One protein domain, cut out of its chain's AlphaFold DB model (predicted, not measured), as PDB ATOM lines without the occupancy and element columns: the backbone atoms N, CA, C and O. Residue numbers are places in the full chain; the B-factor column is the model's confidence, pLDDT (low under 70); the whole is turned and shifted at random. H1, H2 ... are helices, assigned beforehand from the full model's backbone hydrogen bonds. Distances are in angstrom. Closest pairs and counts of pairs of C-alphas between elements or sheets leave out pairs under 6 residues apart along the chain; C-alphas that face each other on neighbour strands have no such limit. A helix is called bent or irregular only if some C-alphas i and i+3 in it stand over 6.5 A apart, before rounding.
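What this domain is: This is residues 14 to 116 of the 117 residues of an uncharacterized protein of Tribonema minus (UniProt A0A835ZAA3). Three helices, H3, H4 and H5, run back and forth along the longest axis, with H4 between the other two, and the helical hairpin of H1 and H2 crosses over the open side between H3 and H5. The printed part has 103 residues with five named helices, H1 to H5 in chain order, and no named strand; its class is all helix. It is compact, with a radius of gyration of the C-alphas of 12.7 A and spans of 36 by 28 by 25 A.

Where its parts are: Find C-alpha 15 at (154.677, 140.239, 137.399), where H1 begins; it runs to residue 29, 20.9 A. H2, residues 31 to 50, covers 27.8 A and has a kink of 72 degrees near residue 38; it is irregular, with C-alphas 35 and 38 7.6 A apart. H3, residues 52 to 64, covers 18.5 A. H4, residues 71 to 86, covers 24.2 A and has a kink of 49 degrees near residue 80; it is irregular, with C-alphas 82 and 85 8.9 A apart. H5, residues 93 to 114, runs 31.2 A to C-alpha 114 at (158.295, 162.998, 124.586).

How they stand to each other: H1 and H2 form a hairpin at 29 degrees, a shallow tilt, closest at the C-alphas of Ala 27 and Val 33, 6.1 A. With residues 16 to 21 alone H1 touches H3, closest at the C-alphas of Arg 17 and Gly 54, 5.9 A. H2 touches residues 96 to 104 of H5 at a steep tilt of 54 degrees, closest at the C-alphas of Ala 41 and Val 100, 5.4 A. H3 and H4 form a hairpin, closest at the C-alphas of Val 63 and Arg 71, 5.2 A. H4 and H5 form another at 19 degrees, closest at the C-alphas of Leu 81 and Asn 102, 5.1 A. H3 and H5 are apart. In H1, H3 and H5 every O i to N i+4 pair is within hydrogen-bond range; in H2 10 of 16 are, in H4 9 of 12.

The domain as a whole: The C-alphas farthest apart, those of Pro 68 and Arg 93, are 37.2 A apart. The printed part has no cut and no long link. Look for pLDDT under 70 at residues 30 to 33 and 114 to 116.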
ATOM      1  N   GLY A  14     157.597 137.423 136.006       73.75
ATOM      2  CA  GLY A  14     157.574 138.730 135.342       73.75
ATOM      3  C   GLY A  14     156.642 139.770 135.970       73.75
ATOM      4  O   GLY A  14     156.741 140.938 135.615       73.75
ATOM      5  N   LEU A  15     155.771 139.386 136.914       76.62
ATOM      6  CA  LEU A  15     154.677 140.239 137.399       76.62
ATOM      7  C   LEU A  15     155.168 141.592 137.920       76.62
ATOM      8  O   LEU A  15     154.569 142.625 137.636       76.62
ATOM      9  N   LEU A  16     156.262 141.588 138.680       74.38
ATOM     10  CA  LEU A  16     156.808 142.791 139.297       74.38
ATOM     11  C   LEU A  16     157.348 143.770 138.245       74.38
ATOM     12  O   LEU A  16     157.043 144.960 138.294       74.38
ATOM     13  N   ARG A  17     158.072 143.250 137.250       79.81
ATOM     14  CA  ARG A  17     158.556 144.014 136.094       79.81
ATOM     15  C   ARG A  17     157.396 144.539 135.251       79.81
ATOM     16  O   ARG A  17     157.430 145.691 134.827       79.81
ATOM     17  N   ASP A  18     156.378 143.724 135.004       81.19
ATOM     18  CA  ASP A  18     155.244 144.100 134.156       81.19
ATOM     19  C   ASP A  18     154.389 145.186 134.846       81.19
ATOM     20  O   ASP A  18     154.012 146.175 134.215       81.19
ATOM     21  N   LEU A  19     154.185 145.080 136.168       77.62
ATOM     22  CA  LEU A  19     153.568 146.130 136.991       77.62
ATOM     23  C   LEU A  19     154.396 147.416 136.999       77.62
ATOM     24  O   LEU A  19     153.848 148.501 136.809       77.62
ATOM     25  N   LEU A  20     155.713 147.299 137.188       80.00
ATOM     26  CA  LEU A  20     156.630 148.432 137.135       80.00
ATOM     27  C   LEU A  20     156.562 149.142 135.775       80.00
ATOM     28  O   LEU A  20     156.501 150.368 135.719       80.00
ATOM     29  N   THR A  21     156.507 148.371 134.688       82.19
ATOM     30  CA  THR A  21     156.369 148.881 133.317       82.19
ATOM     31  C   THR A  21     155.069 149.649 133.146       82.19
ATOM     32  O   THR A  21     155.093 150.802 132.715       82.19
ATOM     33  N   ALA A  22     153.944 149.042 133.532       81.06
ATOM     34  CA  ALA A  22     152.633 149.667 133.422       81.06
ATOM     35  C   ALA A  22     152.554 150.975 134.224       81.06
ATOM     36  O   ALA A  22     152.040 151.975 133.724       81.06
ATOM     37  N   LEU A  23     153.104 150.996 135.441       77.25
ATOM     38  CA  LEU A  23     153.098 152.179 136.302       77.25
ATOM     39  C   LEU A  23     154.022 153.292 135.785       77.25
ATOM     40  O   LEU A  23     153.632 154.457 135.819       77.25
ATOM     41  N   LEU A  24     155.210 152.961 135.263       77.00
ATOM     42  CA  LEU A  24     156.108 153.951 134.655       77.00
ATOM     43  C   LEU A  24     155.515 154.546 133.374       77.00
ATOM     44  O   LEU A  24     155.576 155.758 133.177       77.00
ATOM     45  N   GLN A  25     154.894 153.723 132.527       78.69
ATOM     46  CA  GLN A  25     154.199 154.202 131.331       78.69
ATOM     47  C   GLN A  25     153.000 155.086 131.692       78.69
ATOM     48  O   GLN A  25     152.804 156.143 131.090       78.69
ATOM     49  N   LEU A  26     152.223 154.690 132.702       75.69
ATOM     50  CA  LEU A  26     151.111 155.485 133.213       75.69
ATOM     51  C   LEU A  26     151.606 156.860 133.697       75.69
ATOM     52  O   LEU A  26     151.082 157.880 133.256       75.69
ATOM     53  N   ALA A  27     152.657 156.890 134.523       74.19
ATOM     54  CA  ALA A  27     153.253 158.122 135.044       74.19
ATOM     55  C   ALA A  27     153.851 159.029 133.956       74.19
ATOM     56  O   ALA A  27     153.731 160.249 134.047       74.19
ATOM     57  N   ALA A  28     154.474 158.450 132.928       71.94
ATOM     58  CA  ALA A  28     155.144 159.207 131.874       71.94
ATOM     59  C   ALA A  28     154.187 159.766 130.804       71.94
ATOM     60  O   ALA A  28     154.423 160.857 130.286       71.94
ATOM     61  N   PHE A  29     153.126 159.032 130.446       70.81
ATOM     62  CA  PHE A  29     152.373 159.309 129.214       70.81
ATOM     63  C   PHE A  29     150.921 159.737 129.412       70.81
ATOM     64  O   PHE A  29     150.313 160.248 128.472       70.81
ATOM     65  N   GLN A  30     150.338 159.564 130.600       69.56
ATOM     66  CA  GLN A  30     148.926 159.891 130.795       69.56
ATOM     67  C   GLN A  30     148.744 161.244 131.486       69.56
ATOM     68  O   GLN A  30     149.091 161.439 132.646       69.56
ATOM     69  N   SER A  31     148.144 162.200 130.772       61.28
ATOM     70  CA  SER A  31     147.894 163.566 131.259       61.28
ATOM     71  C   SER A  31     146.981 163.626 132.490       61.28
ATOM     72  O   SER A  31     147.104 164.557 133.278       61.28
ATOM     73  N   ALA A  32     146.118 162.626 132.693       62.34
ATOM     74  CA  ALA A  32     145.254 162.502 133.870       62.34
ATOM     75  C   ALA A  32     145.984 161.976 135.124       62.34
ATOM     76  O   ALA A  32     145.386 161.878 136.194       62.34
ATOM     77  N   VAL A  33     147.263 161.597 135.011       66.00
ATOM     78  CA  VAL A  33     148.004 160.968 136.115       66.00
ATOM     79  C   VAL A  33     148.574 161.977 137.095       66.00
ATOM     80  O   VAL A  33     148.885 161.578 138.205       66.00
ATOM     81  N   TRP A  34     148.617 163.273 136.777       72.31
ATOM     82  CA  TRP A  34     149.090 164.299 137.719       72.31
ATOM     83  C   TRP A  34     148.365 164.251 139.074       72.31
ATOM     84  O   TRP A  34     149.022 164.353 140.110       72.31
ATOM     85  N   ASP A  35     147.059 163.961 139.075       76.69
ATOM     86  CA  ASP A  35     146.249 163.796 140.294       76.69
ATOM     87  C   ASP A  35     146.480 162.449 141.004       76.69
ATOM     88  O   ASP A  35     146.067 162.246 142.144       76.69
ATOM     89  N   ARG A  36     147.129 161.499 140.325       80.12
ATOM     90  CA  ARG A  36     147.379 160.124 140.784       80.12
ATOM     91  C   ARG A  36     148.858 159.816 141.002       80.12
ATOM     92  O   ARG A  36     149.173 158.681 141.357       80.12
ATOM     93  N   LEU A  37     149.760 160.780 140.798       83.06
ATOM     94  CA  LEU A  37     151.204 160.562 140.923       83.06
ATOM     95  C   LEU A  37     151.583 160.089 142.325       83.06
ATOM     96  O   LEU A  37     152.435 159.218 142.448       83.06
ATOM     97  N   ASP A  38     150.904 160.574 143.363       85.94
ATOM     98  CA  ASP A  38     151.175 160.160 144.742       85.94
ATOM     99  C   ASP A  38     150.808 158.683 144.958       85.94
ATOM    100  O   ASP A  38     151.612 157.907 145.465       85.94
ATOM    101  N   ALA A  39     149.642 158.254 144.466       86.00
ATOM    102  CA  ALA A  39     149.235 156.849 144.510       86.00
ATOM    103  C   ALA A  39     150.144 155.953 143.648       86.00
ATOM    104  O   ALA A  39     150.479 154.835 144.043       86.00
ATOM    105  N   CYS A  40     150.590 156.444 142.487       86.38
ATOM    106  CA  CYS A  40     151.555 155.734 141.646       86.38
ATOM    107  C   CYS A  40     152.898 155.590 142.363       86.38
ATOM    108  O   CYS A  40     153.477 154.510 142.344       86.38
ATOM    109  N   ALA A  41     153.374 156.642 143.027       88.94
ATOM    110  CA  ALA A  41     154.603 156.628 143.807       88.94
ATOM    111  C   ALA A  41     154.530 155.629 144.970       88.94
ATOM    112  O   ALA A  41     155.476 154.867 145.188       88.94
ATOM    113  N   GLU A  42     153.397 155.579 145.674       87.88
ATOM    114  CA  GLU A  42     153.168 154.611 146.749       87.88
ATOM    115  C   GLU A  42     153.160 153.156 146.267       87.88
ATOM    116  O   GLU A  42     153.577 152.273 147.020       87.88
ATOM    117  N   ALA A  43     152.731 152.906 145.026       89.31
ATOM    118  CA  ALA A  43     152.779 151.584 144.404       89.31
ATOM    119  C   ALA A  43     154.168 151.247 143.829       89.31
ATOM    120  O   ALA A  43     154.642 150.122 143.975       89.31
ATOM    121  N   LEU A  44     154.831 152.219 143.202       90.06
ATOM    122  CA  LEU A  44     156.112 152.060 142.510       90.06
ATOM    123  C   LEU A  44     157.279 151.830 143.470       90.06
ATOM    124  O   LEU A  44     158.082 150.928 143.243       90.06
ATOM    125  N   LEU A  45     157.388 152.624 144.539       92.69
ATOM    126  CA  LEU A  45     158.559 152.563 145.417       92.69
ATOM    127  C   LEU A  45     158.758 151.172 146.052       92.69
ATOM    128  O   LEU A  45     159.873 150.657 145.976       92.69
ATOM    129  N   PRO A  46     157.731 150.508 146.627       90.81
ATOM    130  CA  PRO A  46     157.878 149.148 147.145       90.81
ATOM    131  C   PRO A  46     158.357 148.144 146.100       90.81
ATOM    132  O   PRO A  46     159.208 147.316 146.403       90.81
ATOM    133  N   ILE A  47     157.847 148.244 144.873       89.00
ATOM    134  CA  ILE A  47     158.222 147.366 143.762       89.00
ATOM    135  C   ILE A  47     159.706 147.554 143.421       89.00
ATOM    136  O   ILE A  47     160.441 146.572 143.341       89.00
ATOM    137  N   ILE A  48     160.162 148.804 143.293       90.94
ATOM    138  CA  ILE A  48     161.562 149.138 142.986       90.94
ATOM    139  C   ILE A  48     162.499 148.687 144.112       90.94
ATOM    140  O   ILE A  48     163.556 148.125 143.843       90.94
ATOM    141  N   VAL A  49     162.111 148.886 145.376       91.00
ATOM    142  CA  VAL A  49     162.904 148.436 146.532       91.00
ATOM    143  C   VAL A  49     163.014 146.910 146.565       91.00
ATOM    144  O   VAL A  49     164.080 146.387 146.892       91.00
ATOM    145  N   CYS A  50     161.941 146.194 146.216       88.69
ATOM    146  CA  CYS A  50     161.936 144.733 146.154       88.69
ATOM    147  C   CYS A  50     162.757 144.165 144.987       88.69
ATOM    148  O   CYS A  50     163.295 143.069 145.131       88.69
ATOM    149  N   ASP A  51     162.861 144.876 143.861       86.50
ATOM    150  CA  ASP A  51     163.581 144.410 142.672       86.50
ATOM    151  C   ASP A  51     164.268 145.551 141.914       86.50
ATOM    152  O   ASP A  51     163.835 146.023 140.857       86.50
ATOM    153  N   GLN A  52     165.398 145.981 142.470       89.25
ATOM    154  CA  GLN A  52     166.227 147.026 141.872       89.25
ATOM    155  C   GLN A  52     166.841 146.576 140.540       89.25
ATOM    156  O   GLN A  52     166.995 147.389 139.629       89.25
ATOM    157  N   HIS A  53     167.157 145.283 140.393       89.12
ATOM    158  CA  HIS A  53     167.678 144.758 139.133       89.12
ATOM    159  C   HIS A  53     166.602 144.806 138.043       89.12
ATOM    160  O   HIS A  53     166.888 145.263 136.931       89.12
ATOM    161  N   GLY A  54     165.373 144.388 138.350       87.12
ATOM    162  CA  GLY A  54     164.239 144.481 137.436       87.12
ATOM    163  C   GLY A  54     163.960 145.919 137.014       87.12
ATOM    164  O   GLY A  54     163.755 146.172 135.825       87.12
ATOM    165  N   TYR A  55     164.058 146.870 137.948       88.88
ATOM    166  CA  TYR A  55     164.003 148.294 137.622       88.88
ATOM    167  C   TYR A  55     165.098 148.717 136.647       88.88
ATOM    168  O   TYR A  55     164.797 149.310 135.611       88.88
ATOM    169  N   GLN A  56     166.356 148.383 136.933       90.88
ATOM    170  CA  GLN A  56     167.476 148.777 136.083       90.88
ATOM    171  C   GLN A  56     167.379 148.164 134.677       90.88
ATOM    172  O   GLN A  56     167.605 148.858 133.689       90.88
ATOM    173  N   ALA A  57     166.994 146.889 134.570       88.81
ATOM    174  CA  ALA A  57     166.810 146.214 133.287       88.81
ATOM    175  C   ALA A  57     165.685 146.856 132.463       88.81
ATOM    176  O   ALA A  57     165.843 147.091 131.264       88.81
ATOM    177  N   LEU A  58     164.566 147.189 133.114       85.75
ATOM    178  CA  LEU A  58     163.462 147.889 132.472       85.75
ATOM    179  C   LEU A  58     163.860 149.302 132.029       85.75
ATOM    180  O   LEU A  58     163.545 149.698 130.910       85.75
ATOM    181  N   ALA A  59     164.563 150.051 132.880       88.56
ATOM    182  CA  ALA A  59     165.034 151.392 132.561       88.56
ATOM    183  C   ALA A  59     165.928 151.384 131.312       88.56
ATOM    184  O   ALA A  59     165.705 152.172 130.392       88.56
ATOM    185  N   THR A  60     166.872 150.441 131.234       90.25
ATOM    186  CA  THR A  60     167.712 150.235 130.045       90.25
ATOM    187  C   THR A  60     166.868 149.930 128.807       90.25
ATOM    188  O   THR A  60     167.015 150.607 127.791       90.25
ATOM    189  N   ALA A  61     165.925 148.986 128.900       86.06
ATOM    190  CA  ALA A  61     165.067 148.616 127.774       86.06
ATOM    191  C   ALA A  61     164.206 149.791 127.271       86.06
ATOM    192  O   ALA A  61     164.036 149.967 126.064       86.06
ATOM    193  N   LEU A  62     163.681 150.622 128.179       83.56
ATOM    194  CA  LEU A  62     162.904 151.814 127.827       83.56
ATOM    195  C   LEU A  62     163.757 152.863 127.107       83.56
ATOM    196  O   LEU A  62     163.280 153.472 126.149       83.56
ATOM    197  N   VAL A  63     165.006 153.057 127.544       88.00
ATOM    198  CA  VAL A  63     165.971 153.962 126.899       88.00
ATOM    199  C   VAL A  63     166.317 153.479 125.495       88.00
ATOM    200  O   VAL A  63     166.297 154.271 124.557       88.00
ATOM    201  N   GLU A  64     166.582 152.187 125.313       88.81
ATOM    202  CA  GLU A  64     166.937 151.619 124.007       88.81
ATOM    203  C   GLU A  64     165.822 151.775 122.961       88.81
ATOM    204  O   GLU A  64     166.114 151.968 121.777       88.81
ATOM    205  N   GLN A  65     164.559 151.775 123.396       83.62
ATOM    206  CA  GLN A  65     163.385 151.972 122.535       83.62
ATOM    207  C   GLN A  65     163.183 153.425 122.069       83.62
ATOM    208  O   GLN A  65     162.385 153.659 121.161       83.62
ATOM    209  N   GLN A  66     163.878 154.405 122.659       83.75
ATOM    210  CA  GLN A  66     163.745 155.810 122.258       83.75
ATOM    211  C   GLN A  66     164.628 156.175 121.063       83.75
ATOM    212  O   GLN A  66     165.653 155.536 120.790       83.75
ATOM    213  N   SER A  67     164.262 157.279 120.398       85.31
ATOM    214  CA  SER A  67     165.111 157.933 119.400       85.31
ATOM    215  C   SER A  67     166.465 158.329 120.011       85.31
ATOM    216  O   SER A  67     166.510 158.693 121.191       85.31
ATOM    217  N   PRO A  68     167.573 158.288 119.239       88.44
ATOM    218  CA  PRO A  68     168.920 158.571 119.747       88.44
ATOM    219  C   PRO A  68     169.029 159.872 120.555       88.44
ATOM    220  O   PRO A  68     169.678 159.884 121.599       88.44
ATOM    221  N   ASP A  69     168.324 160.924 120.132       87.38
ATOM    222  CA  ASP A  69     168.332 162.239 120.785       87.38
ATOM    223  C   ASP A  69     167.631 162.249 122.157       87.38
ATOM    224  O   ASP A  69     167.980 163.032 123.043       87.38
ATOM    225  N   ALA A  70     166.646 161.368 122.358       84.81
ATOM    226  CA  ALA A  70     165.882 161.262 123.600       84.81
ATOM    227  C   ALA A  70     166.514 160.297 124.618       84.81
ATOM    228  O   ALA A  70     166.271 160.436 125.820       84.81
ATOM    229  N   ARG A  71     167.363 159.354 124.174       90.12
ATOM    230  CA  ARG A  71     168.025 158.359 125.041       90.12
ATOM    231  C   ARG A  71     168.760 158.954 126.248       90.12
ATOM    232  O   ARG A  71     168.451 158.533 127.361       90.12
ATOM    233  N   PRO A  72     169.695 159.918 126.093       92.00
ATOM    234  CA  PRO A  72     170.449 160.434 127.237       92.00
ATOM    235  C   PRO A  72     169.547 161.171 128.232       92.00
ATOM    236  O   PRO A  72     169.755 161.074 129.440       92.00
ATOM    237  N   ARG A  73     168.509 161.859 127.737       89.69
ATOM    238  CA  ARG A  73     167.540 162.575 128.577       89.69
ATOM    239  C   ARG A  73     166.685 161.608 129.389       89.69
ATOM    240  O   ARG A  73     166.560 161.787 130.597       89.69
ATOM    241  N   LEU A  74     166.151 160.563 128.755       89.25
ATOM    242  CA  LEU A  74     165.362 159.552 129.457       89.25
ATOM    243  C   LEU A  74     166.213 158.762 130.461       89.25
ATOM    244  O   LEU A  74     165.764 158.529 131.580       89.25
ATOM    245  N   ALA A  75     167.446 158.400 130.094       92.44
ATOM    246  CA  ALA A  75     168.368 157.711 130.994       92.44
ATOM    247  C   ALA A  75     168.662 158.546 132.250       92.44
ATOM    248  O   ALA A  75     168.584 158.029 133.364       92.44
ATOM    249  N   ALA A  76     168.928 159.846 132.082       93.25
ATOM    250  CA  ALA A  76     169.145 160.760 133.198       93.25
ATOM    251  C   ALA A  76     167.897 160.895 134.086       93.25
ATOM    252  O   ALA A  76     168.013 160.832 135.307       93.25
ATOM    253  N   ALA A  77     166.706 161.018 133.490       91.81
ATOM    254  CA  ALA A  77     165.452 161.133 134.232       91.81
ATOM    255  C   ALA A  77     165.138 159.865 135.051       91.81
ATOM    256  O   ALA A  77     164.766 159.959 136.220       91.81
ATOM    257  N   LEU A  78     165.331 158.676 134.468       91.88
ATOM    258  CA  LEU A  78     165.164 157.393 135.163       91.88
ATOM    259  C   LEU A  78     166.217 157.196 136.260       91.88
ATOM    260  O   LEU A  78     165.919 156.638 137.312       91.88
ATOM    261  N   HIS A  79     167.451 157.651 136.053       94.31
ATOM    262  CA  HIS A  79     168.457 157.604 137.109       94.31
ATOM    263  C   HIS A  79     168.063 158.514 138.282       94.31
ATOM    264  O   HIS A  79     167.904 158.033 139.404       94.31
ATOM    265  N   ALA A  80     167.776 159.788 137.995       93.75
ATOM    266  CA  ALA A  80     167.362 160.785 138.979       93.75
ATOM    267  C   ALA A  80     166.128 160.351 139.783       93.75
ATOM    268  O   ALA A  80     166.065 160.592 140.988       93.75
ATOM    269  N   LEU A  81     165.182 159.637 139.158       93.31
ATOM    270  CA  LEU A  81     163.991 159.101 139.826       93.31
ATOM    271  C   LEU A  81     164.329 158.324 141.113       93.31
ATOM    272  O   LEU A  81     163.615 158.446 142.111       93.31
ATOM    273  N   VAL A  82     165.431 157.565 141.107       94.00
ATOM    274  CA  VAL A  82     165.838 156.685 142.215       94.00
ATOM    275  C   VAL A  82     167.101 157.142 142.954       94.00
ATOM    276  O   VAL A  82     167.467 156.519 143.946       94.00
ATOM    277  N   THR A  83     167.771 158.216 142.527       92.62
ATOM    278  CA  THR A  83     169.015 158.693 143.169       92.62
ATOM    279  C   THR A  83     168.954 160.122 143.704       92.62
ATOM    280  O   THR A  83     169.721 160.457 144.608       92.62
ATOM    281  N   ASP A  84     168.066 160.973 143.182       92.12
ATOM    282  CA  ASP A  84     167.995 162.382 143.586       92.12
ATOM    283  C   ASP A  84     167.376 162.558 144.981       92.12
ATOM    284  O   ASP A  84     166.782 161.647 145.561       92.12
ATOM    285  N   ASN A  85     167.508 163.773 145.526       88.56
ATOM    286  CA  ASN A  85     166.928 164.194 146.807       88.56
ATOM    287  C   ASN A  85     167.386 163.362 148.019       88.56
ATOM    288  O   ASN A  85     166.716 163.321 149.054       88.56
ATOM    289  N   GLY A  86     168.548 162.706 147.910       86.50
ATOM    290  CA  GLY A  86     169.070 161.826 148.955       86.50
ATOM    291  C   GLY A  86     168.140 160.643 149.221       86.50
ATOM    292  O   GLY A  86     167.971 160.242 150.377       86.50
ATOM    293  N   LEU A  87     167.458 160.154 148.180       90.06
ATOM    294  CA  LEU A  87     166.611 158.974 148.258       90.06
ATOM    295  C   LEU A  87     167.457 157.760 148.668       90.06
ATOM    296  O   LEU A  87     168.510 157.489 148.095       90.06
ATOM    297  N   THR A  88     166.987 157.021 149.665       90.31
ATOM    298  CA  THR A  88     167.536 155.715 150.034       90.31
ATOM    299  C   THR A  88     166.635 154.612 149.485       90.31
ATOM    300  O   THR A  88     165.448 154.823 149.259       90.31
ATOM    301  N   MET A  89     167.165 153.409 149.278       89.31
ATOM    302  CA  MET A  89     166.354 152.254 148.868       89.31
ATOM    303  C   MET A  89     165.709 151.579 150.086       89.31
ATOM    304  O   MET A  89     166.013 150.437 150.421       89.31
ATOM    305  N   ASP A  90     164.844 152.316 150.784       90.44
ATOM    306  CA  ASP A  90     164.043 151.822 151.907       90.44
ATOM    307  C   ASP A  90     162.580 152.302 151.818       90.44
ATOM    308  O   ASP A  90     162.188 153.010 150.894       90.44
ATOM    309  N   LEU A  91     161.732 151.882 152.761       90.94
ATOM    310  CA  LEU A  91     160.297 152.206 152.760       90.94
ATOM    311  C   LEU A  91     159.881 153.185 153.862       90.94
ATOM    312  O   LEU A  91     158.695 153.244 154.216       90.94
ATOM    313  N   LYS A  92     160.834 153.957 154.403       93.81
ATOM    314  CA  LYS A  92     160.552 154.983 155.416       93.81
ATOM    315  C   LYS A  92     159.674 156.091 154.836       93.81
ATOM    316  O   LYS A  92     159.629 156.326 153.629       93.81
ATOM    317  N   ARG A  93     158.973 156.805 155.721       90.38
ATOM    318  CA  ARG A  93     158.068 157.899 155.331       90.38
ATOM    319  C   ARG A  93     158.788 159.003 154.556       90.38
ATOM    320  O   ARG A  93     158.273 159.445 153.536       90.38
ATOM    321  N   ASP A  94     159.983 159.394 154.994       92.44
ATOM    322  CA  ASP A  94     160.766 160.427 154.308       92.44
ATOM    323  C   ASP A  94     161.184 159.992 152.901       92.44
ATOM    324  O   ASP A  94     161.092 160.778 151.961       92.44
ATOM    325  N   THR A  95     161.565 158.724 152.737       90.94
ATOM    326  CA  THR A  95     161.910 158.128 151.443       90.94
ATOM    327  C   THR A  95     160.717 158.120 150.496       90.94
ATOM    328  O   THR A  95     160.845 158.527 149.346       90.94
ATOM    329  N   ARG A  96     159.527 157.749 150.989       92.12
ATOM    330  CA  ARG A  96     158.276 157.825 150.215       92.12
ATOM    331  C   ARG A  96     157.994 159.246 149.737       92.12
ATOM    332  O   ARG A  96     157.716 159.436 148.559       92.12
ATOM    333  N   ARG A  97     158.119 160.242 150.623       92.81
ATOM    334  CA  ARG A  97     157.901 161.654 150.265       92.81
ATOM    335  C   ARG A  97     158.886 162.125 149.192       92.81
ATOM    336  O   ARG A  97     158.465 162.692 148.192       92.81
ATOM    337  N   ARG A  98     160.176 161.832 149.362       95.12
ATOM    338  CA  ARG A  98     161.219 162.166 148.374       95.12
ATOM    339  C   ARG A  98     160.974 161.477 147.032       95.12
ATOM    340  O   ARG A  98     161.145 162.094 145.990       95.12
ATOM    341  N   PHE A  99     160.519 160.224 147.042       94.69
ATOM    342  CA  PHE A  99     160.196 159.505 145.810       94.69
ATOM    343  C   PHE A  99     159.020 160.137 145.057       94.69
ATOM    344  O   PHE A  99     159.074 160.256 143.837       94.69
ATOM    345  N   VAL A 100     157.981 160.590 145.767       92.38
ATOM    346  CA  VAL A 100     156.867 161.345 145.168       92.38
ATOM    347  C   VAL A 100     157.378 162.608 144.468       92.38
ATOM    348  O   VAL A 100     156.994 162.883 143.331       92.38
ATOM    349  N   GLU A 101     158.266 163.362 145.117       92.75
ATOM    350  CA  GLU A 101     158.886 164.563 144.540       92.75
ATOM    351  C   GLU A 101     159.700 164.225 143.281       92.75
ATOM    352  O   GLU A 101     159.524 164.864 142.238       92.75
ATOM    353  N   ASN A 102     160.521 163.171 143.340       93.94
ATOM    354  CA  ASN A 102     161.286 162.679 142.194       93.94
ATOM    355  C   ASN A 102     160.365 162.254 141.038       93.94
ATOM    356  O   ASN A 102     160.630 162.598 139.886       93.94
ATOM    357  N   LEU A 103     159.261 161.557 141.328       91.69
ATOM    358  CA  LEU A 103     158.312 161.087 140.317       91.69
ATOM    359  C   LEU A 103     157.565 162.245 139.645       91.69
ATOM    360  O   LEU A 103     157.363 162.226 138.431       91.69
ATOM    361  N   ARG A 104     157.186 163.276 140.408       89.25
ATOM    362  CA  ARG A 104     156.567 164.496 139.862       89.25
ATOM    363  C   ARG A 104     157.508 165.224 138.910       89.25
ATOM    364  O   ARG A 104     157.083 165.628 137.827       89.25
ATOM    365  N   ARG A 105     158.785 165.347 139.281       89.38
ATOM    366  CA  ARG A 105     159.814 165.923 138.409       89.38
ATOM    367  C   ARG A 105     160.017 165.080 137.151       89.38
ATOM    368  O   ARG A 105     159.938 165.619 136.053       89.38
ATOM    369  N   PHE A 106     160.176 163.766 137.306       90.12
ATOM    370  CA  PHE A 106     160.295 162.819 136.198       90.12
ATOM    371  C   PHE A 106     159.135 162.951 135.199       90.12
ATOM    372  O   PHE A 106     159.372 163.081 134.000       90.12
ATOM    373  N   ALA A 107     157.888 162.976 135.679       85.88
ATOM    374  CA  ALA A 107     156.710 163.123 134.826       85.88
ATOM    375  C   ALA A 107     156.702 164.462 134.065       85.88
ATOM    376  O   ALA A 107     156.299 164.513 132.903       85.88
ATOM    377  N   GLY A 108     157.175 165.541 134.698       83.75
ATOM    378  CA  GLY A 108     157.343 166.847 134.058       83.75
ATOM    379  C   GLY A 108     158.399 166.824 132.954       83.75
ATOM    380  O   GLY A 108     158.106 167.197 131.817       83.75
ATOM    381  N   ASP A 109     159.594 166.329 133.279       83.19
ATOM    382  CA  ASP A 109     160.737 166.274 132.367       83.19
ATOM    383  C   ASP A 109     160.415 165.401 131.148       83.19
ATOM    384  O   ASP A 109     160.532 165.851 130.008       83.19
ATOM    385  N   VAL A 110     159.931 164.177 131.374       80.56
ATOM    386  CA  VAL A 110     159.631 163.205 130.312       80.56
ATOM    387  C   VAL A 110     158.528 163.698 129.384       80.56
ATOM    388  O   VAL A 110     158.649 163.592 128.161       80.56
ATOM    389  N   ARG A 111     157.477 164.314 129.932       75.81
ATOM    390  CA  ARG A 111     156.408 164.900 129.119       75.81
ATOM    391  C   ARG A 111     156.934 166.013 128.214       75.81
ATOM    392  O   ARG A 111     156.528 166.079 127.055       75.81
ATOM    393  N   ALA A 112     157.844 166.850 128.711       72.62
ATOM    394  CA  ALA A 112     158.365 167.999 127.977       72.62
ATOM    395  C   ALA A 112     159.171 167.623 126.724       72.62
ATOM    396  O   ALA A 112     159.207 168.416 125.789       72.62
ATOM    397  N   PHE A 113     159.792 166.437 126.670       73.62
ATOM    398  CA  PHE A 113     160.559 166.007 125.494       73.62
ATOM    399  C   PHE A 113     159.980 164.798 124.746       73.62
ATOM    400  O   PHE A 113     160.412 164.553 123.624       73.62
ATOM    401  N   LEU A 114     159.009 164.064 125.308       66.38
ATOM    402  CA  LEU A 114     158.295 162.998 124.586       66.38
ATOM    403  C   LEU A 114     156.988 163.468 123.926       66.38
ATOM    404  O   LEU A 114     156.556 162.844 122.959       66.38
ATOM    405  N   MET A 115     156.365 164.564 124.391       54.06
ATOM    406  CA  MET A 115     155.226 165.184 123.686       54.06
ATOM    407  C   MET A 115     155.646 166.126 122.551       54.06
ATOM    408  O   MET A 115     154.791 166.549 121.778       54.06
ATOM    409  N   VAL A 116     156.935 166.450 122.425       42.09
ATOM    410  CA  VAL A 116     157.461 167.200 121.277       42.09
ATOM    411  C   VAL A 116     157.703 166.201 120.144       42.09
ATOM    412  O   VAL A 116     158.804 165.678 119.980       42.09
TER     413      VAL A 116